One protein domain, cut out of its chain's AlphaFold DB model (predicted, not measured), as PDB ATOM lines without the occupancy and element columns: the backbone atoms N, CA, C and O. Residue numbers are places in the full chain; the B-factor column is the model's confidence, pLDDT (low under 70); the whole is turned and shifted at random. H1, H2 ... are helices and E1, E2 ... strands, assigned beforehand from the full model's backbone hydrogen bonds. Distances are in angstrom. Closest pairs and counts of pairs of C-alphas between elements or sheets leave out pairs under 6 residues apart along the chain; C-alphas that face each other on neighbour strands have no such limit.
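AT A GLANCE: This is residues 49 to 261 of the 267 residues of an uncharacterized protein of Desulforhopalus singaporensis (UniProt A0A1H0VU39). One long, strongly twisted sheet makes the body of this domain, its strands following one another from E1 near one end to E10 near the other, and at the E1 and E2 end it curls round H3, the last helix. Two large loops, residues 87 to 103 and 128 to 145, lie with the shorter helices H1 and H2 at the strand ends, while a small hairpin, E11 and E12, runs on from E10 and E13 comes back to pair with E7. The 213 printed residues hold three named helices and thirteen named strands, in the order E1 E2 E3 H1 E4 E5 H2 E6 E7 E8 E9 E10 E11 E12 E13 H3. The eleven-strand sheet is branched and antiparallel in each neighbour pair, and the class is mixed, helices and strands. The whole is compact, with a radius of gyration of the C-alphas of 18.4 A and spans of 52 by 41 by 28 A.

HOW THE PARTS SIT: In the large sheet E5, residues 118 to 127, and E6, residues 156 to 164, are antiparallel at 156 degrees, with N 121 and O 161 2.8 A apart. E5 bends by 64 degrees at residue 124. On the other side of E5 is E4, residues 104 to 108, with N 106 and O 120 at 2.9 A. E3, residues 70 to 76, follows beside E4, with N 73 and O 105 at 2.9 A. E1, residues 49 to 55, E2, residues 58 to 64, and E3 form a meander, each strand the antiparallel neighbour of the one before; N 53 and O 60 are 3.0 A apart, and N 61 and O 74 2.9 A. A second meander is E6, E7 (residues 174 to 181), E8 (residues 187 to 194), E9 (residues 204 to 209) and E10 (residues 215 to 218); its pairs include N 162 and O 176 at 2.9 A, N 177 and O 191 at 2.9 A, N 192 and O 206 at 2.9 A, and N 207 and O 217 at 2.9 A. Pairing on E7 is staggered: E6 and E13, residues 231 to 233, lie on one side of it and E8 on the other, with N 180 and O 232 at 2.8 A. E10 runs on into E11, residues 220 to 222, at 38 degrees; E11 forms a hairpin with E12, residues 225 to 227, with N 222 and O 225 at 2.8 A. The sheet curls round H3, residues 245 to 257, whose closest C-alphas to E2 are Met 251 and Val 60, 6.7 A. H1, residues 83 to 86, and H2, residues 146 to 155, only graze the sheet; the closest C-alphas of H2 and E5 are Asn 155 and Val 127, 5.4 A. H2 and H3 have every O i to N i+4 pair within hydrogen-bond range; H1 is too short for one. H1, H2 and H3 are apart from one another.

IN THESE COORDINATES: E1 begins at C-alpha 49 (122.063, 126.151, 22.222) and is 16.3 A long. E2 measures 19.2 A, E3 17.3 A, E5 24.6 A, E6 25.4 A, E7 22.3 A, E8 21.0 A and E9 17.2 A. E10 ends at C-alpha 218 (82.305, 126.665, 33.576). H2 is 14.4 A long, and H3, 18.3 A, ends at C-alpha 257 (122.300, 130.695, 36.323).

THE WHOLE: The C-alphas farthest apart, those of Gly 135 and Asn 259, are 53.0 A apart. The printed part has no cut. The long links are H1 to E4, E5 to H2 and E13 to H3. Mean pLDDT of the printed part is 79.7; residues 89 to 99 and 222 to 246 are under 70.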
ATOM      1  N   ILE A  49     122.122 126.201  20.757       94.25
ATOM      2  CA  ILE A  49     122.063 126.151  22.222       94.25
ATOM      3  C   ILE A  49     122.669 127.457  22.738       94.25
ATOM      4  O   ILE A  49     123.876 127.654  22.611       94.25
ATOM      5  N   VAL A  50     121.835 128.332  23.296       95.12
ATOM      6  CA  VAL A  50     122.259 129.604  23.904       95.12
ATOM      7  C   VAL A  50     122.838 129.334  25.283       95.12
ATOM      8  O   VAL A  50     123.954 129.745  25.594       95.12
ATOM      9  N   CYS A  51     122.109 128.562  26.086       95.38
ATOM     10  CA  CYS A  51     122.587 128.089  27.370       95.38
ATOM     11  C   CYS A  51     122.089 126.676  27.657       95.38
ATOM     12  O   CYS A  51     121.032 126.254  27.192       95.38
ATOM     13  N   GLN A  52     122.868 125.938  28.441       95.94
ATOM     14  CA  GLN A  52     122.496 124.623  28.926       95.94
ATOM     15  C   GLN A  52     123.109 124.381  30.301       95.94
ATOM     16  O   GLN A  52     124.323 124.519  30.483       95.94
ATOM     17  N   LYS A  53     122.276 123.951  31.248       96.00
ATOM     18  CA  LYS A  53     122.689 123.565  32.599       96.00
ATOM     19  C   LYS A  53     122.002 122.272  32.999       96.00
ATOM     20  O   LYS A  53     120.907 121.967  32.534       96.00
ATOM     21  N   GLN A  54     122.668 121.514  33.859       93.38
ATOM     22  CA  GLN A  54     122.042 120.401  34.549       93.38
ATOM     23  C   GLN A  54     121.553 120.899  35.905       93.38
ATOM     24  O   GLN A  54     122.351 121.419  36.683       93.38
ATOM     25  N   LYS A  55     120.267 120.701  36.184       88.69
ATOM     26  CA  LYS A  55     119.661 120.910  37.496       88.69
ATOM     27  C   LYS A  55     119.035 119.590  37.922       88.69
ATOM     28  O   LYS A  55     118.278 118.983  37.165       88.69
ATOM     29  N   ASP A  56     119.405 119.109  39.101       85.75
ATOM     30  CA  ASP A  56     119.028 117.779  39.576       85.75
ATOM     31  C   ASP A  56     119.365 116.682  38.533       85.75
ATOM     32  O   ASP A  56     120.522 116.512  38.128       85.75
ATOM     33  N   SER A  57     118.364 115.930  38.070       84.12
ATOM     34  CA  SER A  57     118.493 114.850  37.080       84.12
ATOM     35  C   SER A  57     118.118 115.260  35.647       84.12
ATOM     36  O   SER A  57     117.972 114.391  34.778       84.12
ATOM     37  N   VAL A  58     117.946 116.562  35.386       88.06
ATOM     38  CA  VAL A  58     117.482 117.090  34.096       88.06
ATOM     39  C   VAL A  58     118.439 118.163  33.575       88.06
ATOM     40  O   VAL A  58     118.868 119.067  34.285       88.06
ATOM     41  N   TYR A  59     118.777 118.069  32.297       91.12
ATOM     42  CA  TYR A  59     119.375 119.143  31.522       91.12
ATOM     43  C   TYR A  59     118.274 120.054  30.998       91.12
ATOM     44  O   TYR A  59     117.384 119.600  30.281       91.12
ATOM     45  N   VAL A  60     118.383 121.341  31.311       93.88
ATOM     46  CA  VAL A  60     117.576 122.406  30.715       93.88
ATOM     47  C   VAL A  60     118.440 123.099  29.678       93.88
ATOM     48  O   VAL A  60     119.577 123.485  29.962       93.88
ATOM     49  N   SER A  61     117.931 123.208  28.457       95.06
ATOM     50  CA  SER A  61     118.644 123.807  27.333       95.06
ATOM     51  C   SER A  61     117.775 124.872  26.685       95.06
ATOM     52  O   SER A  61     116.720 124.558  26.140       95.06
ATOM     53  N   TYR A  62     118.243 126.113  26.724       95.06
ATOM     54  CA  TYR A  62     117.641 127.231  26.017       95.06
ATOM     55  C   TYR A  62     118.167 127.273  24.593       95.06
ATOM     56  O   TYR A  62     119.382 127.328  24.363       95.06
ATOM     57  N   ILE A  63     117.247 127.211  23.639       92.69
ATOM     58  CA  ILE A  63     117.543 127.185  22.214       92.69
ATOM     59  C   ILE A  63     117.071 128.497  21.605       92.69
ATOM     60  O   ILE A  63     115.914 128.884  21.768       92.69
ATOM     61  N   GLY A  64     117.970 129.161  20.889       90.94
ATOM     62  CA  GLY A  64     117.704 130.433  20.238       90.94
ATOM     63  C   GLY A  64     118.018 130.435  18.751       90.94
ATOM     64  O   GLY A  64     118.521 129.448  18.206       90.94
ATOM     65  N   ASP A  65     117.689 131.558  18.120       88.44
ATOM     66  CA  ASP A  65     118.008 131.877  16.729       88.44
ATOM     67  C   ASP A  65     119.506 132.191  16.531       88.44
ATOM     68  O   ASP A  65     120.329 132.098  17.452       88.44
ATOM     69  N   GLU A  66     119.891 132.603  15.322       87.12
ATOM     70  CA  GLU A  66     121.275 132.967  15.028       87.12
ATOM     71  C   GLU A  66     121.803 134.180  15.814       87.12
ATOM     72  O   GLU A  66     123.023 134.342  15.912       87.12
ATOM     73  N   LYS A  67     120.914 135.010  16.373       87.88
ATOM     74  CA  LYS A  67     121.240 136.177  17.206       87.88
ATOM     75  C   LYS A  67     121.318 135.822  18.690       87.88
ATOM     76  O   LYS A  67     121.688 136.677  19.491       87.88
ATOM     77  N   GLY A  68     120.997 134.580  19.051       89.81
ATOM     78  CA  GLY A  68     120.931 134.120  20.432       89.81
ATOM     79  C   GLY A  68     119.620 134.474  21.133       89.81
ATOM     80  O   GLY A  68     119.536 134.284  22.344       89.81
ATOM     81  N   LYS A  69     118.603 134.952  20.401       90.12
ATOM     82  CA  LYS A  69     117.268 135.183  20.954       90.12
ATOM     83  C   LYS A  69     116.572 133.844  21.166       90.12
ATOM     84  O   LYS A  69     116.416 133.059  20.233       90.12
ATOM     85  N   ILE A  70     116.192 133.573  22.403       90.94
ATOM     86  CA  ILE A  70     115.652 132.304  22.878       90.94
ATOM     87  C   ILE A  70     114.219 132.135  22.391       90.94
ATOM     88  O   ILE A  70     113.366 132.974  22.647       90.94
ATOM     89  N   LEU A  71     113.971 131.009  21.725       88.06
ATOM     90  CA  LEU A  71     112.662 130.605  21.207       88.06
ATOM     91  C   LEU A  71     112.084 129.424  21.980       88.06
ATOM     92  O   LEU A  71     110.869 129.312  22.127       88.06
ATOM     93  N   LEU A  72     112.952 128.497  22.392       90.62
ATOM     94  CA  LEU A  72     112.547 127.209  22.934       90.62
ATOM     95  C   LEU A  72     113.309 126.890  24.211       90.62
ATOM     96  O   LEU A  72     114.490 127.218  24.361       90.62
ATOM     97  N   VAL A  73     112.657 126.113  25.063       92.31
ATOM     98  CA  VAL A  73     113.290 125.359  26.139       92.31
ATOM     99  C   VAL A  73     113.183 123.868  25.837       92.31
ATOM    100  O   VAL A  73     112.161 123.384  25.348       92.31
ATOM    101  N   VAL A  74     114.252 123.126  26.112       91.38
ATOM    102  CA  VAL A  74     114.330 121.675  25.924       91.38
ATOM    103  C   VAL A  74     114.783 121.021  27.225       91.38
ATOM    104  O   VAL A  74     115.763 121.455  27.833       91.38
ATOM    105  N   PHE A  75     114.105 119.940  27.609       88.00
ATOM    106  CA  PHE A  75     114.412 119.141  28.790       88.00
ATOM    107  C   PHE A  75     114.888 117.744  28.382       88.00
ATOM    108  O   PHE A  75     114.220 117.029  27.628       88.00
ATOM    109  N   THR A  76     116.045 117.323  28.886       87.94
ATOM    110  CA  THR A  76     116.623 116.000  28.595       87.94
ATOM    111  C   THR A  76     117.302 115.397  29.819       87.94
ATOM    112  O   THR A  76     117.735 116.111  30.710       87.94
ATOM    113  N   HIS A  77     117.446 114.073  29.878       84.88
ATOM    114  CA  HIS A  77     118.223 113.420  30.949       84.88
ATOM    115  C   HIS A  77     119.731 113.401  30.679       84.88
ATOM    116  O   HIS A  77     120.534 113.159  31.573       84.88
ATOM    117  N   GLU A  78     120.121 113.686  29.440       86.56
ATOM    118  CA  GLU A  78     121.510 113.763  29.010       86.56
ATOM    119  C   GLU A  78     121.780 115.107  28.347       86.56
ATOM    120  O   GLU A  78     120.861 115.813  27.928       86.56
ATOM    121  N   LYS A  79     123.061 115.447  28.203       88.12
ATOM    122  CA  LYS A  79     123.479 116.676  27.536       88.12
ATOM    123  C   LYS A  79     122.943 116.732  26.099       88.12
ATOM    124  O   LYS A  79     123.341 115.935  25.248       88.12
ATOM    125  N   PHE A  80     122.096 117.717  25.824       85.56
ATOM    126  CA  PHE A  80     121.540 118.003  24.505       85.56
ATOM    127  C   PHE A  80     122.598 118.647  23.600       85.56
ATOM    128  O   PHE A  80     123.299 119.555  24.044       85.56
ATOM    129  N   LYS A  81     122.758 118.165  22.360       85.81
ATOM    130  CA  LYS A  81     123.894 118.548  21.490       85.81
ATOM    131  C   LYS A  81     123.494 119.134  20.140       85.81
ATOM    132  O   LYS A  81     124.158 120.050  19.675       85.81
ATOM    133  N   GLU A  82     122.448 118.611  19.503       84.00
ATOM    134  CA  GLU A  82     122.095 118.972  18.124       84.00
ATOM    135  C   GLU A  82     120.615 119.390  18.023       84.00
ATOM    136  O   GLU A  82     119.782 118.570  17.637       84.00
ATOM    137  N   PRO A  83     120.255 120.654  18.334       81.19
ATOM    138  CA  PRO A  83     118.858 121.093  18.401       81.19
ATOM    139  C   PRO A  83     118.038 120.767  17.154       81.19
ATOM    140  O   PRO A  83     116.979 120.157  17.251       81.19
ATOM    141  N   ARG A  84     118.568 121.063  15.961       76.62
ATOM    142  CA  ARG A  84     117.845 120.840  14.698       76.62
ATOM    143  C   ARG A  84     117.526 119.369  14.409       76.62
ATOM    144  O   ARG A  84     116.549 119.086  13.731       76.62
ATOM    145  N   LYS A  85     118.367 118.440  14.869       73.25
ATOM    146  CA  LYS A  85     118.175 117.001  14.625       73.25
ATOM    147  C   LYS A  85     117.395 116.321  15.743       73.25
ATOM    148  O   LYS A  85     116.747 115.307  15.499       73.25
ATOM    149  N   ASN A  86     117.481 116.867  16.953       79.75
ATOM    150  CA  ASN A  86     117.065 116.174  18.162       79.75
ATOM    151  C   ASN A  86     115.770 116.729  18.764       79.75
ATOM    152  O   ASN A  86     115.159 116.053  19.587       79.75
ATOM    153  N   ILE A  87     115.321 117.920  18.365       79.88
ATOM    154  CA  ILE A  87     113.949 118.357  18.640       79.88
ATOM    155  C   ILE A  87     113.036 117.612  17.667       79.88
ATOM    156  O   ILE A  87     113.084 117.843  16.459       79.88
ATOM    157  N   TYR A  88     112.234 116.681  18.187       72.31
ATOM    158  CA  TYR A  88     111.297 115.903  17.383       72.31
ATOM    159  C   TYR A  88     109.873 116.426  17.577       72.31
ATOM    160  O   TYR A  88     109.481 116.793  18.681       72.31
ATOM    161  N   ALA A  89     109.099 116.452  16.496       64.06
ATOM    162  CA  ALA A  89     107.757 117.028  16.462       64.06
ATOM    163  C   ALA A  89     106.737 116.034  15.878       64.06
ATOM    164  O   ALA A  89     105.929 116.387  15.026       64.06
ATOM    165  N   GLY A  90     106.812 114.758  16.267       57.22
ATOM    166  CA  GLY A  90     105.961 113.703  15.708       57.22
ATOM    167  C   GLY A  90     105.452 112.706  16.746       57.22
ATOM    168  O   GLY A  90     105.968 112.616  17.856       57.22
ATOM    169  N   THR A  91     104.446 111.922  16.359       52.88
ATOM    170  CA  THR A  91     103.930 110.787  17.136       52.88
ATOM    171  C   THR A  91     104.808 109.564  16.902       52.88
ATOM    172  O   THR A  91     104.984 109.168  15.748       52.88
ATOM    173  N   THR A  92     105.342 108.929  17.946       49.03
ATOM    174  CA  THR A  92     106.151 107.713  17.767       49.03
ATOM    175  C   THR A  92     105.413 106.477  18.270       49.03
ATOM    176  O   THR A  92     105.109 106.338  19.447       49.03
ATOM    177  N   SER A  93     105.146 105.535  17.365       42.72
ATOM    178  CA  SER A  93     104.747 104.156  17.688       42.72
ATOM    179  C   SER A  93     105.946 103.191  17.718       42.72
ATOM    180  O   SER A  93     105.774 101.991  17.905       42.72
ATOM    181  N   GLY A  94     107.171 103.713  17.564       51.66
ATOM    182  CA  GLY A  94     108.425 102.947  17.505       51.66
ATOM    183  C   GLY A  94     109.573 103.532  18.335       51.66
ATOM    184  O   GLY A  94     110.725 103.175  18.103       51.66
ATOM    185  N   GLY A  95     109.272 104.425  19.282       57.41
ATOM    186  CA  GLY A  95     110.273 105.147  20.070       57.41
ATOM    187  C   GLY A  95     110.896 106.333  19.328       57.41
ATOM    188  O   GLY A  95     110.679 106.539  18.133       57.41
ATOM    189  N   LEU A  96     111.645 107.152  20.062       65.75
ATOM    190  CA  LEU A  96     112.349 108.305  19.506       65.75
ATOM    191  C   LEU A  96     113.683 107.875  18.880       65.75
ATOM    192  O   LEU A  96     114.338 106.971  19.409       65.75
ATOM    193  N   PRO A  97     114.127 108.525  17.786       67.69
ATOM    194  CA  PRO A  97     115.494 108.369  17.307       67.69
ATOM    195  C   PRO A  97     116.513 108.624  18.433       67.69
ATOM    196  O   PRO A  97     116.243 109.437  19.322       67.69
ATOM    197  N   PRO A  98     117.698 107.985  18.414       67.50
ATOM    198  CA  PRO A  98     118.719 108.217  19.430       67.50
ATOM    199  C   PRO A  98     119.050 109.705  19.593       67.50
ATOM    200  O   PRO A  98     119.374 110.386  18.623       67.50
ATOM    201  N   GLY A  99     118.971 110.197  20.830       67.62
ATOM    202  CA  GLY A  99     119.235 111.596  21.168       67.62
ATOM    203  C   GLY A  99     118.085 112.567  20.885       67.62
ATOM    204  O   GLY A  99     118.222 113.735  21.246       67.62
ATOM    205  N   ALA A 100     116.976 112.118  20.287       70.88
ATOM    206  CA  ALA A 100     115.791 112.940  20.069       70.88
ATOM    207  C   ALA A 100     114.915 113.049  21.329       70.88
ATOM    208  O   ALA A 100     114.884 112.145  22.163       70.88
ATOM    209  N   THR A 101     114.180 114.154  21.454       76.56
ATOM    210  CA  THR A 101     113.280 114.436  22.579       76.56
ATOM    211  C   THR A 101     111.970 115.071  22.110       76.56
ATOM    212  O   THR A 101     111.945 115.828  21.138       76.56
ATOM    213  N   LEU A 102     110.888 114.755  22.827       76.62
ATOM    214  CA  LEU A 102     109.582 115.423  22.740       76.62
ATOM    215  C   LEU A 102     109.379 116.448  23.865       76.62
ATOM    216  O   LEU A 102     108.408 117.190  23.844       76.62
ATOM    217  N   ASN A 103     110.285 116.493  24.844       85.06
ATOM    218  CA  ASN A 103     110.150 117.346  26.020       85.06
ATOM    219  C   ASN A 103     110.718 118.734  25.721       85.06
ATOM    220  O   ASN A 103     111.843 119.059  26.109       85.06
ATOM    221  N   TRP A 104     109.961 119.534  24.979       87.00
ATOM    222  CA  TRP A 104     110.326 120.899  24.627       87.00
ATOM    223  C   TRP A 104     109.088 121.791  24.528       87.00
ATOM    224  O   TRP A 104     107.965 121.308  24.390       87.00
ATOM    225  N   GLY A 105     109.297 123.101  24.605       86.75
ATOM    226  CA  GLY A 105     108.234 124.087  24.459       86.75
ATOM    227  C   GLY A 105     108.756 125.446  24.021       86.75
ATOM    228  O   GLY A 105     109.956 125.704  24.114       86.75
ATOM    229  N   TYR A 106     107.857 126.299  23.541       87.69
ATOM    230  CA  TYR A 106     108.154 127.708  23.291       87.69
ATOM    231  C   TYR A 106     108.102 128.497  24.593       87.69
ATOM    232  O   TYR A 106     107.228 128.238  25.418       87.69
ATOM    233  N   VAL A 107     109.009 129.456  24.749       89.69
ATOM    234  CA  VAL A 107     109.100 130.310  25.939       89.69
ATOM    235  C   VAL A 107     109.110 131.775  25.549       89.69
ATOM    236  O   VAL A 107     109.678 132.131  24.516       89.69
ATOM    237  N   PHE A 108     108.475 132.600  26.373       88.56
ATOM    238  CA  PHE A 108     108.355 134.036  26.165       88.56
ATOM    239  C   PHE A 108     108.486 134.774  27.499       88.56
ATOM    240  O   PHE A 108     108.117 134.242  28.548       88.56
ATOM    241  N   ASP A 109     109.014 135.988  27.403       87.69
ATOM    242  CA  ASP A 109     109.070 136.992  28.464       87.69
ATOM    243  C   ASP A 109     108.163 138.148  28.010       87.69
ATOM    244  O   ASP A 109     108.535 138.940  27.138       87.69
ATOM    245  N   ARG A 110     106.921 138.166  28.503       86.75
ATOM    246  CA  ARG A 110     105.881 139.142  28.151       86.75
ATOM    247  C   ARG A 110     106.035 140.449  28.931       86.75
ATOM    248  O   ARG A 110     105.522 141.467  28.461       86.75
ATOM    249  N   ASN A 111     106.685 140.452  30.099       86.38
ATOM    250  CA  ASN A 111     106.829 141.646  30.944       86.38
ATOM    251  C   ASN A 111     108.215 142.320  30.891       86.38
ATOM    252  O   ASN A 111     108.368 143.408  31.452       86.38
ATOM    253  N   HIS A 112     109.180 141.726  30.185       86.00
ATOM    254  CA  HIS A 112     110.560 142.195  30.048       86.00
ATOM    255  C   HIS A 112     111.354 142.211  31.362       86.00
ATOM    256  O   HIS A 112     112.156 143.120  31.592       86.00
ATOM    257  N   ASP A 113     111.145 141.231  32.240       84.44
ATOM    258  CA  ASP A 113     111.934 141.088  33.470       84.44
ATOM    259  C   ASP A 113     113.086 140.073  33.354       84.44
ATOM    260  O   ASP A 113     113.889 139.926  34.284       84.44
ATOM    261  N   GLY A 114     113.217 139.421  32.195       84.19
ATOM    262  CA  GLY A 114     114.227 138.409  31.912       84.19
ATOM    263  C   GLY A 114     113.879 137.007  32.392       84.19
ATOM    264  O   GLY A 114     114.731 136.114  32.315       84.19
ATOM    265  N   LYS A 115     112.651 136.784  32.856       85.44
ATOM    266  CA  LYS A 115     112.130 135.467  33.212       85.44
ATOM    267  C   LYS A 115     111.118 135.004  32.183       85.44
ATOM    268  O   LYS A 115     110.515 135.776  31.449       85.44
ATOM    269  N   VAL A 116     110.942 133.691  32.125       87.81
ATOM    270  CA  VAL A 116     109.861 133.128  31.328       87.81
ATOM    271  C   VAL A 116     108.578 133.287  32.128       87.81
ATOM    272  O   VAL A 116     108.481 132.723  33.219       87.81
ATOM    273  N   ASP A 117     107.613 134.006  31.556       86.62
ATOM    274  CA  ASP A 117     106.258 134.164  32.097       86.62
ATOM    275  C   ASP A 117     105.192 133.427  31.252       86.62
ATOM    276  O   ASP A 117     104.036 133.275  31.654       86.62
ATOM    277  N   TYR A 118     105.584 132.870  30.100       88.44
ATOM    278  CA  TYR A 118     104.711 132.056  29.259       88.44
ATOM    279  C   TYR A 118     105.457 130.881  28.622       88.44
ATOM    280  O   TYR A 118     106.488 131.038  27.966       88.44
ATOM    281  N   LEU A 119     104.898 129.680  28.790       88.50
ATOM    282  CA  LEU A 119     105.418 128.419  28.263       88.50
ATOM    283  C   LEU A 119     104.330 127.697  27.464       88.50
ATOM    284  O   LEU A 119     103.283 127.360  28.005       88.50
ATOM    285  N   SER A 120     104.617 127.372  26.203       87.06
ATOM    286  CA  SER A 120     103.809 126.477  25.365       87.06
ATOM    287  C   SER A 120     104.545 125.148  25.178       87.06
ATOM    288  O   SER A 120     105.428 125.021  24.328       87.06
ATOM    289  N   PHE A 121     104.237 124.167  26.026       84.81
ATOM    290  CA  PHE A 121     104.919 122.877  26.128       84.81
ATOM    291  C   PHE A 121     104.255 121.803  25.261       84.81
ATOM    292  O   PHE A 121     103.039 121.637  25.305       84.81
ATOM    293  N   LEU A 122     105.033 121.046  24.487       81.81
ATOM    294  CA  LEU A 122     104.503 120.042  23.562       81.81
ATOM    295  C   LEU A 122     103.832 118.861  24.305       81.81
ATOM    296  O   LEU A 122     104.496 118.109  25.012       81.81
ATOM    297  N   ASP A 123     102.533 118.638  24.065       76.50
ATOM    298  CA  ASP A 123     101.757 117.440  24.477       76.50
ATOM    299  C   ASP A 123     101.787 116.333  23.396       76.50
ATOM    300  O   ASP A 123     101.157 115.278  23.496       76.50
ATOM    301  N   GLY A 124     102.520 116.580  22.311       75.69
ATOM    302  CA  GLY A 124     102.736 115.654  21.207       75.69
ATOM    303  C   GLY A 124     101.712 115.788  20.082       75.69
ATOM    304  O   GLY A 124     100.909 116.721  20.026       75.69
ATOM    305  N   GLY A 125     101.774 114.847  19.140       77.69
ATOM    306  CA  GLY A 125     100.806 114.768  18.052       77.69
ATOM    307  C   GLY A 125      99.528 114.065  18.504       77.69
ATOM    308  O   GLY A 125      99.575 112.940  19.001       77.69
ATOM    309  N   ASN A 126      98.392 114.729  18.334       80.62
ATOM    310  CA  ASN A 126      97.089 114.254  18.766       80.62
ATOM    311  C   ASN A 126      96.016 114.500  17.705       80.62
ATOM    312  O   ASN A 126      96.114 115.426  16.902       80.62
ATOM    313  N   VAL A 127      94.979 113.663  17.708       84.62
ATOM    314  CA  VAL A 127      93.849 113.806  16.784       84.62
ATOM    315  C   VAL A 127      92.860 114.809  17.362       84.62
ATOM    316  O   VAL A 127      92.317 114.585  18.446       84.62
ATOM    317  N   VAL A 128      92.634 115.892  16.624       85.94
ATOM    318  CA  VAL A 128      91.712 116.970  16.997       85.94
ATOM    319  C   VAL A 128      90.461 116.870  16.132       85.94
ATOM    320  O   VAL A 128      90.553 116.759  14.911       85.94
ATOM    321  N   VAL A 129      89.287 116.878  16.753       87.56
ATOM    322  CA  VAL A 129      88.009 116.872  16.041       87.56
ATOM    323  C   VAL A 129      87.852 118.205  15.301       87.56
ATOM    324  O   VAL A 129      87.936 119.249  15.944       87.56
ATOM    325  N   PRO A 130      87.619 118.200  13.974       83.38
ATOM    326  CA  PRO A 130      87.378 119.432  13.233       83.38
ATOM    327  C   PRO A 130      86.128 120.158  13.721       83.38
ATOM    328  O   PRO A 130      85.102 119.527  13.998       83.38
ATOM    329  N   ASP A 131      86.188 121.486  13.743       77.44
ATOM    330  CA  ASP A 131      85.043 122.319  14.097       77.44
ATOM    331  C   ASP A 131      83.832 121.994  13.212       77.44
ATOM    332  O   ASP A 131      83.918 121.914  11.984       77.44
ATOM    333  N   GLY A 132      82.682 121.780  13.852       75.31
ATOM    334  CA  GLY A 132      81.426 121.488  13.164       75.31
ATOM    335  C   GLY A 132      81.313 120.088  12.547       75.31
ATOM    336  O   GLY A 132      80.346 119.855  11.821       75.31
ATOM    337  N   TRP A 133      82.228 119.149  12.822       82.81
ATOM    338  CA  TRP A 133      82.134 117.767  12.329       82.81
ATOM    339  C   TRP A 133      80.789 117.100  12.689       82.81
ATOM    340  O   TRP A 133      80.364 117.136  13.840       82.81
ATOM    341  N   GLN A 134      80.126 116.478  11.704       80.19
ATOM    342  CA  GLN A 134      78.801 115.836  11.854       80.19
ATOM    343  C   GLN A 134      78.806 114.320  11.575       80.19
ATOM    344  O   GLN A 134      77.749 113.692  11.578       80.19
ATOM    345  N   GLY A 135      79.964 113.733  11.255       82.19
ATOM    346  CA  GLY A 135      80.085 112.309  10.936       82.19
ATOM    347  C   GLY A 135      80.434 111.450  12.150       82.19
ATOM    348  O   GLY A 135      80.763 111.967  13.219       82.19
ATOM    349  N   ASP A 136      80.456 110.133  11.952       86.38
ATOM    350  CA  ASP A 136      80.967 109.207  12.960       86.38
ATOM    351  C   ASP A 136      82.442 109.504  13.259       86.38
ATOM    352  O   ASP A 136      83.244 109.779  12.359       86.38
ATOM    353  N   LEU A 137      82.791 109.482  14.544       91.56
ATOM    354  CA  LEU A 137      84.150 109.712  15.017       91.56
ATOM    355  C   LEU A 137      84.846 108.377  15.299       91.56
ATOM    356  O   LEU A 137      84.224 107.485  15.885       91.56
ATOM    357  N   PRO A 138      86.136 108.244  14.943       91.06
ATOM    358  CA  PRO A 138      86.891 107.048  15.271       91.06
ATOM    359  C   PRO A 138      87.008 106.883  16.781       91.06
ATOM    360  O   PRO A 138      87.118 107.862  17.519       91.06
ATOM    361  N   ASN A 139      87.055 105.635  17.239       89.50
ATOM    362  CA  ASN A 139      87.320 105.334  18.639       89.50
ATOM    363  C   ASN A 139      88.765 104.857  18.822       89.50
ATOM    364  O   ASN A 139      89.075 103.697  18.551       89.50
ATOM    365  N   LEU A 140      89.637 105.736  19.332       85.44
ATOM    366  CA  LEU A 140      91.058 105.434  19.559       85.44
ATOM    367  C   LEU A 140      91.297 104.363  20.632       85.44
ATOM    368  O   LEU A 140      92.395 103.817  20.712       85.44
ATOM    369  N   ASN A 141      90.277 104.016  21.421       82.00
ATOM    370  CA  ASN A 141      90.344 102.956  22.427       82.00
ATOM    371  C   ASN A 141      90.068 101.559  21.835       82.00
ATOM    372  O   ASN A 141      90.003 100.572  22.572       82.00
ATOM    373  N   LYS A 142      89.855 101.456  20.517       88.00
ATOM    374  CA  LYS A 142      89.533 100.211  19.806       88.00
ATOM    375  C   LYS A 142      90.432 100.024  18.584       88.00
ATOM    376  O   LYS A 142      91.195 100.903  18.197       88.00
ATOM    377  N   ALA A 143      90.350  98.839  17.979       90.12
ATOM    378  CA  ALA A 143      91.015  98.574  16.710       90.12
ATOM    379  C   ALA A 143      90.476  99.519  15.624       90.12
ATOM    380  O   ALA A 143      89.268  99.598  15.420       90.12
ATOM    381  N   ILE A 144      91.395 100.199  14.939       90.62
ATOM    382  CA  ILE A 144      91.108 101.240  13.950       90.62
ATOM    383  C   ILE A 144      90.976 100.635  12.549       90.62
ATOM    384  O   ILE A 144      91.829  99.864  12.102       90.62
ATOM    385  N   THR A 145      89.917 101.008  11.837       91.62
ATOM    386  CA  THR A 145      89.695 100.666  10.427       91.62
ATOM    387  C   THR A 145      90.534 101.538   9.486       91.62
ATOM    388  O   THR A 145      91.054 102.591   9.851       91.62
ATOM    389  N   ALA A 146      90.651 101.131   8.220       90.62
ATOM    390  CA  ALA A 146      91.389 101.908   7.223       90.62
ATOM    391  C   ALA A 146      90.773 103.296   6.949       90.62
ATOM    392  O   ALA A 146      91.495 104.223   6.587       90.62
ATOM    393  N   GLU A 147      89.455 103.451   7.095       88.81
ATOM    394  CA  GLU A 147      88.773 104.740   6.921       88.81
ATOM    395  C   GLU A 147      89.004 105.658   8.122       88.81
ATOM    396  O   GLU A 147      89.394 106.812   7.948       88.81
ATOM    397  N   GLU A 148      88.886 105.120   9.334       91.44
ATOM    398  CA  GLU A 148      89.222 105.833  10.567       91.44
ATOM    399  C   GLU A 148      90.695 106.261  10.591       91.44
ATOM    400  O   GLU A 148      91.006 107.376  11.003       91.44
ATOM    401  N   LEU A 149      91.610 105.434  10.071       88.00
ATOM    402  CA  LEU A 149      93.019 105.806   9.940       88.00
ATOM    403  C   LEU A 149      93.209 107.034   9.037       88.00
ATOM    404  O   LEU A 149      94.010 107.908   9.361       88.00
ATOM    405  N   LYS A 150      92.464 107.142   7.928       86.94
ATOM    406  CA  LYS A 150      92.522 108.333   7.063       86.94
ATOM    407  C   LYS A 150      92.060 109.579   7.809       86.94
ATOM    408  O   LYS A 150      92.707 110.615   7.690       86.94
ATOM    409  N   PHE A 151      90.984 109.470   8.592       88.12
ATOM    410  CA  PHE A 151      90.520 110.568   9.440       88.12
ATOM    411  C   PHE A 151      91.594 110.972  10.456       88.12
ATOM    412  O   PHE A 151      91.929 112.149  10.563       88.12
ATOM    413  N   ILE A 152      92.166 109.997  11.163       87.00
ATOM    414  CA  ILE A 152      93.221 110.210  12.160       87.00
ATOM    415  C   ILE A 152      94.407 110.941  11.533       87.00
ATOM    416  O   ILE A 152      94.869 111.936  12.079       87.00
ATOM    417  N   MET A 153      94.874 110.488  10.368       83.94
ATOM    418  CA  MET A 153      96.001 111.112   9.676       83.94
ATOM    419  C   MET A 153      95.680 112.531   9.195       83.94
ATOM    420  O   MET A 153      96.524 113.415   9.320       83.94
ATOM    421  N   ALA A 154      94.474 112.771   8.672       83.25
ATOM    422  CA  ALA A 154      94.059 114.091   8.194       83.25
ATOM    423  C   ALA A 154      93.904 115.120   9.330       83.25
ATOM    424  O   ALA A 154      94.100 116.319   9.121       83.25
ATOM    425  N   ASN A 155      93.587 114.652  10.538       84.56
ATOM    426  CA  ASN A 155      93.253 115.489  11.691       84.56
ATOM    427  C   ASN A 155      94.272 115.402  12.838       84.56
ATOM    428  O   ASN A 155      94.036 115.920  13.928       84.56
ATOM    429  N   MET A 156      95.426 114.781  12.590       83.31
ATOM    430  CA  MET A 156      96.557 114.810  13.509       83.31
ATOM    431  C   MET A 156      97.149 116.219  13.546       83.31
ATOM    432  O   MET A 156      97.437 116.802  12.497       83.31
ATOM    433  N   ARG A 157      97.340 116.765  14.743       80.81
ATOM    434  CA  ARG A 157      97.934 118.081  14.996       80.81
ATOM    435  C   ARG A 157      98.927 117.988  16.139       80.81
ATOM    436  O   ARG A 157      98.771 117.150  17.020       80.81
ATOM    437  N   LEU A 158      99.934 118.854  16.143       77.94
ATOM    438  CA  LEU A 158     100.710 119.082  17.360       77.94
ATOM    439  C   LEU A 158      99.854 119.877  18.333       77.94
ATOM    440  O   LEU A 158      99.221 120.854  17.940       77.94
ATOM    441  N   VAL A 159      99.826 119.417  19.574       77.50
ATOM    442  CA  VAL A 159      99.050 120.012  20.653       77.50
ATOM    443  C   VAL A 159     100.005 120.450  21.744       77.50
ATOM    444  O   VAL A 159     100.992 119.768  22.019       77.50
ATOM    445  N   PHE A 160      99.699 121.587  22.353       81.00
ATOM    446  CA  PHE A 160     100.514 122.193  23.388       81.00
ATOM    447  C   PHE A 160      99.693 122.427  24.651       81.00
ATOM    448  O   PHE A 160      98.481 122.643  24.614       81.00
ATOM    449  N   TRP A 161     100.380 122.350  25.779       81.62
ATOM    450  CA  TRP A 161      99.927 122.883  27.050       81.62
ATOM    451  C   TRP A 161     100.481 124.276  27.204       81.62
ATOM    452  O   TRP A 161     101.671 124.487  26.987       81.62
ATOM    453  N   HIS A 162      99.647 125.197  27.647       85.50
ATOM    454  CA  HIS A 162     100.082 126.555  27.901       85.50
ATOM    455  C   HIS A 162     100.094 126.775  29.403       85.50
ATOM    456  O   HIS A 162      99.112 126.466  30.073       85.50
ATOM    457  N   MET A 163     101.211 127.265  29.921       86.44
ATOM    458  CA  MET A 163     101.385 127.679  31.306       86.44
ATOM    459  C   MET A 163     101.750 129.149  31.303       86.44
ATOM    460  O   MET A 163     102.588 129.578  30.506       86.44
ATOM    461  N   VAL A 164     101.104 129.897  32.176       86.69
ATOM    462  CA  VAL A 164     101.148 131.348  32.176       86.69
ATOM    463  C   VAL A 164     101.315 131.814  33.609       86.69
ATOM    464  O   VAL A 164     100.605 131.327  34.482       86.69
ATOM    465  N   ASP A 165     102.269 132.705  33.818       87.06
ATOM    466  CA  ASP A 165     102.477 133.473  35.039       87.06
ATOM    467  C   ASP A 165     101.898 134.875  34.789       87.06
ATOM    468  O   ASP A 165     102.557 135.743  34.213       87.06
ATOM    469  N   ASP A 166     100.601 135.054  35.065       85.06
ATOM    470  CA  ASP A 166      99.884 136.313  34.809       85.06
ATOM    471  C   ASP A 166     100.177 137.388  35.877       85.06
ATOM    472  O   ASP A 166      99.941 138.574  35.624       85.06
ATOM    473  N   ASN A 167     100.682 137.002  37.055       85.75
ATOM    474  CA  ASN A 167     101.026 137.925  38.141       85.75
ATOM    475  C   ASN A 167     102.534 138.279  38.199       85.75
ATOM    476  O   ASN A 167     102.907 139.214  38.916       85.75
ATOM    477  N   PHE A 168     103.356 137.591  37.402       85.38
ATOM    478  CA  PHE A 168     104.805 137.741  37.264       85.38
ATOM    479  C   PHE A 168     105.605 137.444  38.541       85.38
ATOM    480  O   PHE A 168     106.626 138.084  38.819       85.38
ATOM    481  N   ASP A 169     105.149 136.494  39.356       82.25
ATOM    482  CA  ASP A 169     105.844 136.082  40.580       82.25
ATOM    483  C   ASP A 169     106.863 134.943  40.364       82.25
ATOM    484  O   ASP A 169     107.613 134.576  41.280       82.25
ATOM    485  N   GLY A 170     106.965 134.444  39.130       79.62
ATOM    486  CA  GLY A 170     107.822 133.344  38.706       79.62
ATOM    487  C   GLY A 170     107.138 131.975  38.736       79.62
ATOM    488  O   GLY A 170     107.807 130.976  38.432       79.62
ATOM    489  N   PHE A 171     105.853 131.904  39.097       83.06
ATOM    490  CA  PHE A 171     105.060 130.682  39.137       83.06
ATOM    491  C   PHE A 171     103.849 130.774  38.200       83.06
ATOM    492  O   PHE A 171     103.136 131.768  38.192       83.06
ATOM    493  N   PRO A 172     103.558 129.717  37.420       83.06
ATOM    494  CA  PRO A 172     102.416 129.750  36.527       83.06
ATOM    495  C   PRO A 172     101.122 129.622  37.333       83.06
ATOM    496  O   PRO A 172     100.859 128.568  37.922       83.06
ATOM    497  N   ASP A 173     100.309 130.670  37.326       84.56
ATOM    498  CA  ASP A 173      99.000 130.736  37.973       84.56
ATOM    499  C   ASP A 173      97.859 130.365  37.017       84.56
ATOM    500  O   ASP A 173      96.738 130.121  37.458       84.56
ATOM    501  N   ARG A 174      98.119 130.245  35.708       86.12
ATOM    502  CA  ARG A 174      97.115 129.866  34.708       86.12
ATOM    503  C   ARG A 174      97.601 128.787  33.752       86.12
ATOM    504  O   ARG A 174      98.764 128.731  33.350       86.12
ATOM    505  N   VAL A 175      96.677 127.917  33.350       85.06
ATOM    506  CA  VAL A 175      96.927 126.819  32.423       85.06
ATOM    507  C   VAL A 175      95.830 126.700  31.368       85.06
ATOM    508  O   VAL A 175      94.639 126.778  31.670       85.06
ATOM    509  N   ILE A 176      96.239 126.433  30.128       84.94
ATOM    510  CA  ILE A 176      95.347 126.042  29.037       84.94
ATOM    511  C   ILE A 176      95.759 124.655  28.557       84.94
ATOM    512  O   ILE A 176      96.911 124.427  28.178       84.94
ATOM    513  N   VAL A 177      94.810 123.724  28.549       82.50
ATOM    514  CA  VAL A 177      95.045 122.325  28.170       82.50
ATOM    515  C   VAL A 177      93.941 121.788  27.276       82.50
ATOM    516  O   VAL A 177      92.796 122.238  27.315       82.50
ATOM    517  N   SER A 178      94.280 120.774  26.487       82.44
ATOM    518  CA  SER A 178      93.309 120.071  25.657       82.44
ATOM    519  C   SER A 178      92.429 119.126  26.471       82.44
ATOM    520  O   SER A 178      92.879 118.416  27.374       82.44
ATOM    521  N   LEU A 179      91.155 119.070  26.098       81.94
ATOM    522  CA  LEU A 179      90.179 118.134  26.633       81.94
ATOM    523  C   LEU A 179      89.985 116.983  25.651       81.94
ATOM    524  O   LEU A 179      89.689 117.198  24.477       81.94
ATOM    525  N   ARG A 180      90.134 115.757  26.153       82.69
ATOM    526  CA  ARG A 180      89.848 114.525  25.423       82.69
ATOM    527  C   ARG A 180      88.478 113.998  25.792       82.69
ATOM    528  O   ARG A 180      88.122 113.918  26.965       82.69
ATOM    529  N   ASN A 181      87.738 113.545  24.802       80.88
ATOM    530  CA  ASN A 181      86.527 112.788  25.034       80.88
ATOM    531  C   ASN A 181      86.891 111.398  25.588       80.88
ATOM    532  O   ASN A 181      87.711 110.686  25.007       80.88
ATOM    533  N   ILE A 182      86.306 111.014  26.726       80.56
ATOM    534  CA  ILE A 182      86.655 109.756  27.406       80.56
ATOM    535  C   ILE A 182      86.256 108.516  26.593       80.56
ATOM    536  O   ILE A 182      86.920 107.483  26.664       80.56
ATOM    537  N   ASP A 183      85.203 108.623  25.783       82.06
ATOM    538  CA  ASP A 183      84.634 107.487  25.066       82.06
ATOM    539  C   ASP A 183      85.483 107.097  23.853       82.06
ATOM    540  O   ASP A 183      85.590 105.909  23.524       82.06
ATOM    541  N   ASN A 184      86.095 108.081  23.186       85.50
ATOM    542  CA  ASN A 184      86.815 107.877  21.927       85.50
ATOM    543  C   ASN A 184      88.285 108.338  21.932       85.50
ATOM    544  O   ASN A 184      89.010 108.014  20.994       85.50
ATOM    545  N   GLY A 185      88.742 109.047  22.968       83.62
ATOM    546  CA  GLY A 185      90.128 109.501  23.138       83.62
ATOM    547  C   GLY A 185      90.545 110.703  22.279       83.62
ATOM    548  O   GLY A 185      91.703 111.130  22.359       83.62
ATOM    549  N   LEU A 186      89.640 111.254  21.466       87.19
ATOM    550  CA  LEU A 186      89.896 112.400  20.589       87.19
ATOM    551  C   LEU A 186      89.861 113.714  21.366       87.19
ATOM    552  O   LEU A 186      89.122 113.837  22.340       87.19
ATOM    553  N   ILE A 187      90.626 114.707  20.912       85.56
ATOM    554  CA  ILE A 187      90.555 116.068  21.450       85.56
ATOM    555  C   ILE A 187      89.406 116.807  20.775       85.56
ATOM    556  O   ILE A 187      89.381 116.915  19.553       85.56
ATOM    557  N   ASP A 188      88.472 117.333  21.559       84.38
ATOM    558  CA  ASP A 188      87.287 118.045  21.062       84.38
ATOM    559  C   ASP A 188      87.003 119.342  21.841       84.38
ATOM    560  O   ASP A 188      85.901 119.900  21.797       84.38
ATOM    561  N   GLY A 189      87.986 119.820  22.603       82.56
ATOM    562  CA  GLY A 189      87.845 121.027  23.395       82.56
ATOM    563  C   GLY A 189      89.101 121.434  24.140       82.56
ATOM    564  O   GLY A 189      90.135 120.768  24.084       82.56
ATOM    565  N   LEU A 190      88.965 122.534  24.869       84.06
ATOM    566  CA  LEU A 190      90.013 123.164  25.661       84.06
ATOM    567  C   LEU A 190      89.472 123.487  27.055       84.06
ATOM    568  O   LEU A 190      88.279 123.751  27.221       84.06
ATOM    569  N   MET A 191      90.355 123.483  28.041       84.62
ATOM    570  CA  MET A 191      90.113 124.022  29.374       84.62
ATOM    571  C   MET A 191      91.095 125.157  29.616       84.62
ATOM    572  O   MET A 191      92.274 125.009  29.309       84.62
ATOM    573  N   ASP A 192      90.600 126.245  30.188       86.75
ATOM    574  CA  ASP A 192      91.373 127.401  30.626       86.75
ATOM    575  C   ASP A 192      91.075 127.625  32.103       86.75
ATOM    576  O   ASP A 192      89.918 127.846  32.472       86.75
ATOM    577  N   ALA A 193      92.093 127.487  32.939       84.88
ATOM    578  CA  ALA A 193      91.961 127.508  34.385       84.88
ATOM    579  C   ALA A 193      93.042 128.384  35.014       84.88
ATOM    580  O   ALA A 193      94.201 128.298  34.613       84.88
ATOM    581  N   ARG A 194      92.670 129.180  36.017       86.44
ATOM    582  CA  ARG A 194      93.577 130.028  36.794       86.44
ATOM    583  C   ARG A 194      93.372 129.826  38.291       86.44
ATOM    584  O   ARG A 194      92.230 129.773  38.742       86.44
ATOM    585  N   ASP A 195      94.484 129.718  39.007       83.75
ATOM    586  CA  ASP A 195      94.636 129.628  40.459       83.75
ATOM    587  C   ASP A 195      95.572 130.751  40.934       83.75
ATOM    588  O   ASP A 195      96.775 130.539  41.081       83.75
ATOM    589  N   SER A 196      95.049 131.962  41.140       80.62
ATOM    590  CA  SER A 196      95.882 133.104  41.548       80.62
ATOM    591  C   SER A 196      96.417 133.010  42.983       80.62
ATOM    592  O   SER A 196      97.377 133.705  43.310       80.62
ATOM    593  N   ASP A 197      95.824 132.167  43.835       79.19
ATOM    594  CA  ASP A 197      96.217 132.008  45.245       79.19
ATOM    595  C   ASP A 197      97.050 130.732  45.497       79.19
ATOM    596  O   ASP A 197      97.514 130.502  46.620       79.19
ATOM    597  N   PHE A 198      97.254 129.906  44.464       75.88
ATOM    598  CA  PHE A 198      97.961 128.620  44.506       75.88
ATOM    599  C   PHE A 198      97.441 127.660  45.592       75.88
ATOM    600  O   PHE A 198      98.194 126.850  46.148       75.88
ATOM    601  N   ASP A 199      96.151 127.741  45.920       76.00
ATOM    602  CA  ASP A 199      95.517 126.941  46.974       76.00
ATOM    603  C   ASP A 199      94.811 125.682  46.423       76.00
ATOM    604  O   ASP A 199      94.215 124.898  47.175       76.00
ATOM    605  N   GLY A 200      94.904 125.461  45.106       71.00
ATOM    606  CA  GLY A 200      94.240 124.391  44.370       71.00
ATOM    607  C   GLY A 200      92.794 124.717  43.988       71.00
ATOM    608  O   GLY A 200      92.087 123.845  43.457       71.00
ATOM    609  N   ASN A 201      92.319 125.933  44.263       77.62
ATOM    610  CA  ASN A 201      90.996 126.408  43.898       77.62
ATOM    611  C   ASN A 201      91.078 127.403  42.747       77.62
ATOM    612  O   ASN A 201      91.560 128.515  42.891       77.62
ATOM    613  N   PHE A 202      90.513 127.025  41.603       81.81
ATOM    614  CA  PHE A 202      90.475 127.907  40.456       81.81
ATOM    615  C   PHE A 202      89.490 129.054  40.685       81.81
ATOM    616  O   PHE A 202      88.281 128.824  40.790       81.81
ATOM    617  N   ASP A 203      90.003 130.285  40.724       84.12
ATOM    618  CA  ASP A 203      89.190 131.506  40.699       84.12
ATOM    619  C   ASP A 203      88.558 131.750  39.318       84.12
ATOM    620  O   ASP A 203      87.547 132.448  39.196       84.12
ATOM    621  N   PHE A 204      89.109 131.114  38.282       86.31
ATOM    622  CA  PHE A 204      88.574 131.098  36.932       86.31
ATOM    623  C   PHE A 204      88.753 129.710  36.323       86.31
ATOM    624  O   PHE A 204      89.855 129.171  36.308       86.31
ATOM    625  N   CYS A 205      87.681 129.123  35.787       87.31
ATOM    626  CA  CYS A 205      87.791 127.897  35.003       87.31
ATOM    627  C   CYS A 205      86.677 127.797  33.962       87.31
ATOM    628  O   CYS A 205      85.499 127.656  34.304       87.31
ATOM    629  N   LYS A 206      87.066 127.829  32.687       87.94
ATOM    630  CA  LYS A 206      86.184 127.745  31.520       87.94
ATOM    631  C   LYS A 206      86.552 126.553  30.650       87.94
ATOM    632  O   LYS A 206      87.713 126.155  30.557       87.94
ATOM    633  N   SER A 207      85.551 126.015  29.964       86.19
ATOM    634  CA  SER A 207      85.733 125.021  28.912       86.19
ATOM    635  C   SER A 207      85.218 125.528  27.573       86.19
ATOM    636  O   SER A 207      84.246 126.280  27.510       86.19
ATOM    637  N   TYR A 208      85.854 125.071  26.500       84.00
ATOM    638  CA  TYR A 208      85.543 125.462  25.131       84.00
ATOM    639  C   TYR A 208      85.453 124.230  24.232       84.00
ATOM    640  O   TYR A 208      86.139 123.229  24.467       84.00
ATOM    641  N   GLN A 209      84.605 124.286  23.209       81.38
ATOM    642  CA  GLN A 209      84.459 123.243  22.198       81.38
ATOM    643  C   GLN A 209      85.281 123.599  20.956       81.38
ATOM    644  O   GLN A 209      85.032 124.618  20.324       81.38
ATOM    645  N   GLY A 210      86.236 122.743  20.585       70.94
ATOM    646  CA  GLY A 210      87.130 122.972  19.441       70.94
ATOM    647  C   GLY A 210      88.133 124.113  19.657       70.94
ATOM    648  O   GLY A 210      89.331 123.860  19.765       70.94
ATOM    649  N   ASN A 211      87.648 125.353  19.778       73.12
ATOM    650  CA  ASN A 211      88.440 126.573  19.946       73.12
ATOM    651  C   ASN A 211      87.789 127.568  20.935       73.12
ATOM    652  O   ASN A 211      86.644 127.396  21.348       73.12
ATOM    653  N   PHE A 212      88.507 128.640  21.292       74.31
ATOM    654  CA  PHE A 212      88.072 129.647  22.278       74.31
ATOM    655  C   PHE A 212      86.801 130.433  21.917       74.31
ATOM    656  O   PHE A 212      86.222 131.089  22.780       74.31
ATOM    657  N   SER A 213      86.341 130.373  20.668       75.94
ATOM    658  CA  SER A 213      85.127 131.067  20.218       75.94
ATOM    659  C   SER A 213      83.842 130.374  20.673       75.94
ATOM    660  O   SER A 213      82.778 130.992  20.649       75.94
ATOM    661  N   TYR A 214      83.917 129.102  21.077       76.56
ATOM    662  CA  TYR A 214      82.754 128.296  21.450       76.56
ATOM    663  C   TYR A 214      82.837 127.878  22.917       76.56
ATOM    664  O   TYR A 214      83.200 126.748  23.244       76.56
ATOM    665  N   GLU A 215      82.510 128.805  23.817       83.75
ATOM    666  CA  GLU A 215      82.414 128.510  25.248       83.75
ATOM    667  C   GLU A 215      81.354 127.424  25.504       83.75
ATOM    668  O   GLU A 215      80.202 127.533  25.085       83.75
ATOM    669  N   ASN A 216      81.759 126.371  26.213       81.62
ATOM    670  CA  ASN A 216      80.926 125.226  26.582       81.62
ATOM    671  C   ASN A 216      80.482 125.275  28.062       81.62
ATOM    672  O   ASN A 216      79.718 124.426  28.519       81.62
ATOM    673  N   GLY A 217      80.947 126.280  28.808       84.31
ATOM    674  CA  GLY A 217      80.556 126.576  30.185       84.31
ATOM    675  C   GLY A 217      81.695 126.441  31.193       84.31
ATOM    676  O   GLY A 217      82.838 126.130  30.843       84.31
ATOM    677  N   ASP A 218      81.360 126.681  32.458       86.19
ATOM    678  CA  ASP A 218      82.305 126.665  33.576       86.19
ATOM    679  C   ASP A 218      82.723 125.236  33.958       86.19
ATOM    680  O   ASP A 218      81.952 124.275  33.837       86.19
ATOM    681  N   CYS A 219      83.945 125.086  34.470       82.50
ATOM    682  CA  CYS A 219      84.382 123.819  35.051       82.50
ATOM    683  C   CYS A 219      83.649 123.543  36.369       82.50
ATOM    684  O   CYS A 219      83.455 124.433  37.196       82.50
ATOM    685  N   ILE A 220      83.309 122.281  36.622       78.00
ATOM    686  CA  ILE A 220      82.563 121.884  37.817       78.00
ATOM    687  C   ILE A 220      83.528 121.272  38.829       78.00
ATOM    688  O   ILE A 220      84.056 120.180  38.611       78.00
ATOM    689  N   LYS A 221      83.740 121.939  39.965       71.75
ATOM    690  CA  LYS A 221      84.524 121.375  41.071       71.75
ATOM    691  C   LYS A 221      83.830 120.135  41.650       71.75
ATOM    692  O   LYS A 221      82.622 120.129  41.881       71.75
ATOM    693  N   SER A 222      84.597 119.081  41.900       64.62
ATOM    694  CA  SER A 222      84.148 117.830  42.516       64.62
ATOM    695  C   SER A 222      85.166 117.327  43.543       64.62
ATOM    696  O   SER A 222      86.274 117.852  43.631       64.62
ATOM    697  N   GLU A 223      84.819 116.278  44.291       59.56
ATOM    698  CA  GLU A 223      85.727 115.638  45.262       59.56
ATOM    699  C   GLU A 223      87.022 115.103  44.622       59.56
ATOM    700  O   GLU A 223      88.045 115.016  45.289       59.56
ATOM    701  N   ASN A 224      86.999 114.816  43.315       57.06
ATOM    702  CA  ASN A 224      88.146 114.314  42.550       57.06
ATOM    703  C   ASN A 224      88.790 115.407  41.670       57.06
ATOM    704  O   ASN A 224      89.346 115.100  40.617       57.06
ATOM    705  N   GLY A 225      88.666 116.685  42.053       64.62
ATOM    706  CA  GLY A 225      89.161 117.834  41.286       64.62
ATOM    707  C   GLY A 225      88.108 118.447  40.358       64.62
ATOM    708  O   GLY A 225      86.904 118.289  40.576       64.62
ATOM    709  N   TYR A 226      88.542 119.165  39.322       64.50
ATOM    710  CA  TYR A 226      87.649 119.831  38.368       64.50
ATOM    711  C   TYR A 226      87.194 118.877  37.264       64.50
ATOM    712  O   TYR A 226      87.989 118.139  36.683       64.50
ATOM    713  N   LYS A 227      85.894 118.895  36.972       66.56
ATOM    714  CA  LYS A 227      85.262 118.119  35.906       66.56
ATOM    715  C   LYS A 227      84.816 119.041  34.786       66.56
ATOM    716  O   LYS A 227      84.172 120.062  35.025       66.56
ATOM    717  N   VAL A 228      85.061 118.597  33.562       67.25
ATOM    718  CA  VAL A 228      84.403 119.110  32.361       67.25
ATOM    719  C   VAL A 228      83.554 117.970  31.797       67.25
ATOM    720  O   VAL A 228      83.999 116.822  31.781       67.25
ATOM    721  N   GLN A 229      82.296 118.246  31.441       64.62
ATOM    722  CA  GLN A 229      81.267 117.233  31.152       64.62
ATOM    723  C   GLN A 229      81.762 116.091  30.245       64.62
ATOM    724  O   GLN A 229      82.042 116.324  29.075       64.62
ATOM    725  N   GLY A 230      81.846 114.861  30.774       57.16
ATOM    726  CA  GLY A 230      82.187 113.655  29.998       57.16
ATOM    727  C   GLY A 230      83.584 113.654  29.358       57.16
ATOM    728  O   GLY A 230      83.880 112.788  28.539       57.16
ATOM    729  N   LYS A 231      84.444 114.613  29.711       62.34
ATOM    730  CA  LYS A 231      85.766 114.793  29.112       62.34
ATOM    731  C   LYS A 231      86.852 114.519  30.142       62.34
ATOM    732  O   LYS A 231      86.767 114.933  31.298       62.34
ATOM    733  N   GLN A 232      87.885 113.814  29.709       58.72
ATOM    734  CA  GLN A 232      89.134 113.679  30.432       58.72
ATOM    735  C   GLN A 232      90.055 114.832  30.034       58.72
ATOM    736  O   GLN A 232      90.172 115.174  28.861       58.72
ATOM    737  N   ILE A 233      90.756 115.423  30.993       58.28
ATOM    738  CA  ILE A 233      91.792 116.405  30.675       58.28
ATOM    739  C   ILE A 233      93.007 115.641  30.128       58.28
ATOM    740  O   ILE A 233      93.468 114.693  30.777       58.28
ATOM    741  N   SER A 234      93.510 115.989  28.931       49.94
ATOM    742  CA  SER A 234      94.732 115.350  28.422       49.94
ATOM    743  C   SER A 234      95.855 115.574  29.433       49.94
ATOM    744  O   SER A 234      95.936 116.643  30.020       49.94
ATOM    745  N   GLY A 235      96.653 114.534  29.712       42.62
ATOM    746  CA  GLY A 235      97.899 114.579  30.496       42.62
ATOM    747  C   GLY A 235      97.853 115.116  31.945       42.62
ATOM    748  O   GLY A 235      98.919 115.265  32.550       42.62
ATOM    749  N   LEU A 236      96.666 115.355  32.523       43.09
ATOM    750  CA  LEU A 236      96.454 115.499  33.977       43.09
ATOM    751  C   LEU A 236      96.117 114.163  34.663       43.09
ATOM    752  O   LEU A 236      95.695 114.154  35.817       43.09
ATOM    753  N   GLN A 237      96.312 113.021  33.988       36.28
ATOM    754  CA  GLN A 237      96.349 111.728  34.676       36.28
ATOM    755  C   GLN A 237      97.505 111.759  35.689       36.28
ATOM    756  O   GLN A 237      98.667 111.650  35.315       36.28
ATOM    757  N   GLU A 238      97.150 112.002  36.954       32.88
ATOM    758  CA  GLU A 238      97.985 111.899  38.156       32.88
ATOM    759  C   GLU A 238      99.380 112.526  38.052       32.88
ATOM    760  O   GLU A 238     100.388 111.934  38.434       32.88
ATOM    761  N   VAL A 239      99.448 113.769  37.589       33.34
ATOM    762  CA  VAL A 239     100.614 114.606  37.865       33.34
ATOM    763  C   VAL A 239     100.208 115.492  39.035       33.34
ATOM    764  O   VAL A 239      99.453 116.440  38.809       33.34
ATOM    765  N   PRO A 240     100.581 115.162  40.293       30.89
ATOM    766  CA  PRO A 240     100.198 115.972  41.438       30.89
ATOM    767  C   PRO A 240     100.564 117.431  41.166       30.89
ATOM    768  O   PRO A 240     101.612 117.661  40.545       30.89
ATOM    769  N   PRO A 241      99.757 118.394  41.647       35.38
ATOM    770  CA  PRO A 241      99.973 119.824  41.439       35.38
ATOM    771  C   PRO A 241     101.418 120.255  41.677       35.38
ATOM    772  O   PRO A 241     101.870 121.170  41.025       35.38
ATOM    773  N   ASN A 242     102.186 119.527  42.495       35.16
ATOM    774  CA  ASN A 242     103.577 119.812  42.846       35.16
ATOM    775  C   ASN A 242     104.656 119.229  41.902       35.16
ATOM    776  O   ASN A 242     105.841 119.410  42.165       35.16
ATOM    777  N   SER A 243     104.302 118.505  40.834       37.66
ATOM    778  CA  SER A 243     105.279 117.784  39.983       37.66
ATOM    779  C   SER A 243     105.499 118.366  38.578       37.66
ATOM    780  O   SER A 243     106.414 117.940  37.881       37.66
ATOM    781  N   LYS A 244     104.713 119.372  38.174       47.38
ATOM    782  CA  LYS A 244     104.932 120.201  36.970       47.38
ATOM    783  C   LYS A 244     105.356 121.657  37.252       47.38
ATOM    784  O   LYS A 244     106.142 122.165  36.453       47.38
ATOM    785  N   PRO A 245     105.029 122.281  38.406       51.16
ATOM    786  CA  PRO A 245     105.685 123.513  38.855       51.16
ATOM    787  C   PRO A 245     107.199 123.360  38.998       51.16
ATOM    788  O   PRO A 245     107.930 124.344  38.937       51.16
ATOM    789  N   SER A 246     107.705 122.126  39.135       62.41
ATOM    790  CA  SER A 246     109.143 121.870  39.146       62.41
ATOM    791  C   SER A 246     109.815 122.257  37.833       62.41
ATOM    792  O   SER A 246     110.896 122.822  37.896       62.41
ATOM    793  N   PHE A 247     109.215 122.005  36.662       74.38
ATOM    794  CA  PHE A 247     109.858 122.351  35.387       74.38
ATOM    795  C   PHE A 247     109.917 123.856  35.173       74.38
ATOM    796  O   PHE A 247     110.956 124.355  34.755       74.38
ATOM    797  N   TYR A 248     108.839 124.566  35.508       79.12
ATOM    798  CA  TYR A 248     108.782 126.017  35.370       79.12
ATOM    799  C   TYR A 248     109.768 126.714  36.316       79.12
ATOM    800  O   TYR A 248     110.589 127.520  35.884       79.12
ATOM    801  N   ARG A 249     109.790 126.297  37.589       83.69
ATOM    802  CA  ARG A 249     110.775 126.776  38.567       83.69
ATOM    803  C   ARG A 249     112.207 126.463  38.138       83.69
ATOM    804  O   ARG A 249     113.050 127.349  38.133       83.69
ATOM    805  N   ILE A 250     112.495 125.210  37.770       87.69
ATOM    806  CA  ILE A 250     113.838 124.790  37.338       87.69
ATOM    807  C   ILE A 250     114.273 125.570  36.091       87.69
ATOM    808  O   ILE A 250     115.439 125.935  35.979       87.69
ATOM    809  N   MET A 251     113.354 125.845  35.165       90.38
ATOM    810  CA  MET A 251     113.608 126.664  33.984       90.38
ATOM    811  C   MET A 251     114.043 128.080  34.387       90.38
ATOM    812  O   MET A 251     115.148 128.478  34.016       90.38
ATOM    813  N   ASN A 252     113.256 128.791  35.201       90.62
ATOM    814  CA  ASN A 252     113.597 130.148  35.646       90.62
ATOM    815  C   ASN A 252     114.886 130.187  36.493       90.62
ATOM    816  O   ASN A 252     115.744 131.029  36.255       90.62
ATOM    817  N   GLU A 253     115.127 129.208  37.373       91.38
ATOM    818  CA  GLU A 253     116.413 129.097  38.083       91.38
ATOM    819  C   GLU A 253     117.603 128.908  37.128       91.38
ATOM    820  O   GLU A 253     118.676 129.474  37.333       91.38
ATOM    821  N   VAL A 254     117.442 128.100  36.076       92.69
ATOM    822  CA  VAL A 254     118.495 127.930  35.069       92.69
ATOM    823  C   VAL A 254     118.665 129.199  34.233       92.69
ATOM    824  O   VAL A 254     119.794 129.492  33.846       92.69
ATOM    825  N   ALA A 255     117.599 129.963  33.969       92.50
ATOM    826  CA  ALA A 255     117.714 131.255  33.293       92.50
ATOM    827  C   ALA A 255     118.617 132.212  34.083       92.50
ATOM    828  O   ALA A 255     119.568 132.754  33.511       92.50
ATOM    829  N   ASP A 256     118.409 132.302  35.399       92.31
ATOM    830  CA  ASP A 256     119.251 133.088  36.304       92.31
ATOM    831  C   ASP A 256     120.712 132.599  36.280       92.31
ATOM    832  O   ASP A 256     121.645 133.384  36.101       92.31
ATOM    833  N   GLU A 257     120.947 131.284  36.380       94.44
ATOM    834  CA  GLU A 257     122.300 130.695  36.323       94.44
ATOM    835  C   GLU A 257     123.003 130.887  34.965       94.44
ATOM    836  O   GLU A 257     124.236 130.797  34.860       94.44
ATOM    837  N   CYS A 258     122.222 131.101  33.911       93.62
ATOM    838  CA  CYS A 258     122.678 131.415  32.565       93.62
ATOM    839  C   CYS A 258     122.881 132.923  32.346       93.62
ATOM    840  O   CYS A 258     123.445 133.293  31.317       93.62
ATOM    841  N   ASN A 259     122.500 133.769  33.312       93.25
ATOM    842  CA  ASN A 259     122.431 135.229  33.193       93.25
ATOM    843  C   ASN A 259     121.597 135.668  31.981       93.25
ATOM    844  O   ASN A 259     122.010 136.553  31.229       93.25
ATOM    845  N   LEU A 260     120.466 134.997  31.757       92.38
ATOM    846  CA  LEU A 260     119.500 135.445  30.763       92.38
ATOM    847  C   LEU A 260     118.807 136.709  31.276       92.38
ATOM    848  O   LEU A 260     118.620 136.886  32.476       92.38
ATOM    849  N   SER A 261     118.476 137.594  30.350       91.31
ATOM    850  CA  SER A 261     117.792 138.858  30.616       91.31
ATOM    851  C   SER A 261     116.624 139.034  29.650       91.31
ATOM    852  O   SER A 261     116.431 138.217  28.751       91.31
TER     853      SER A 261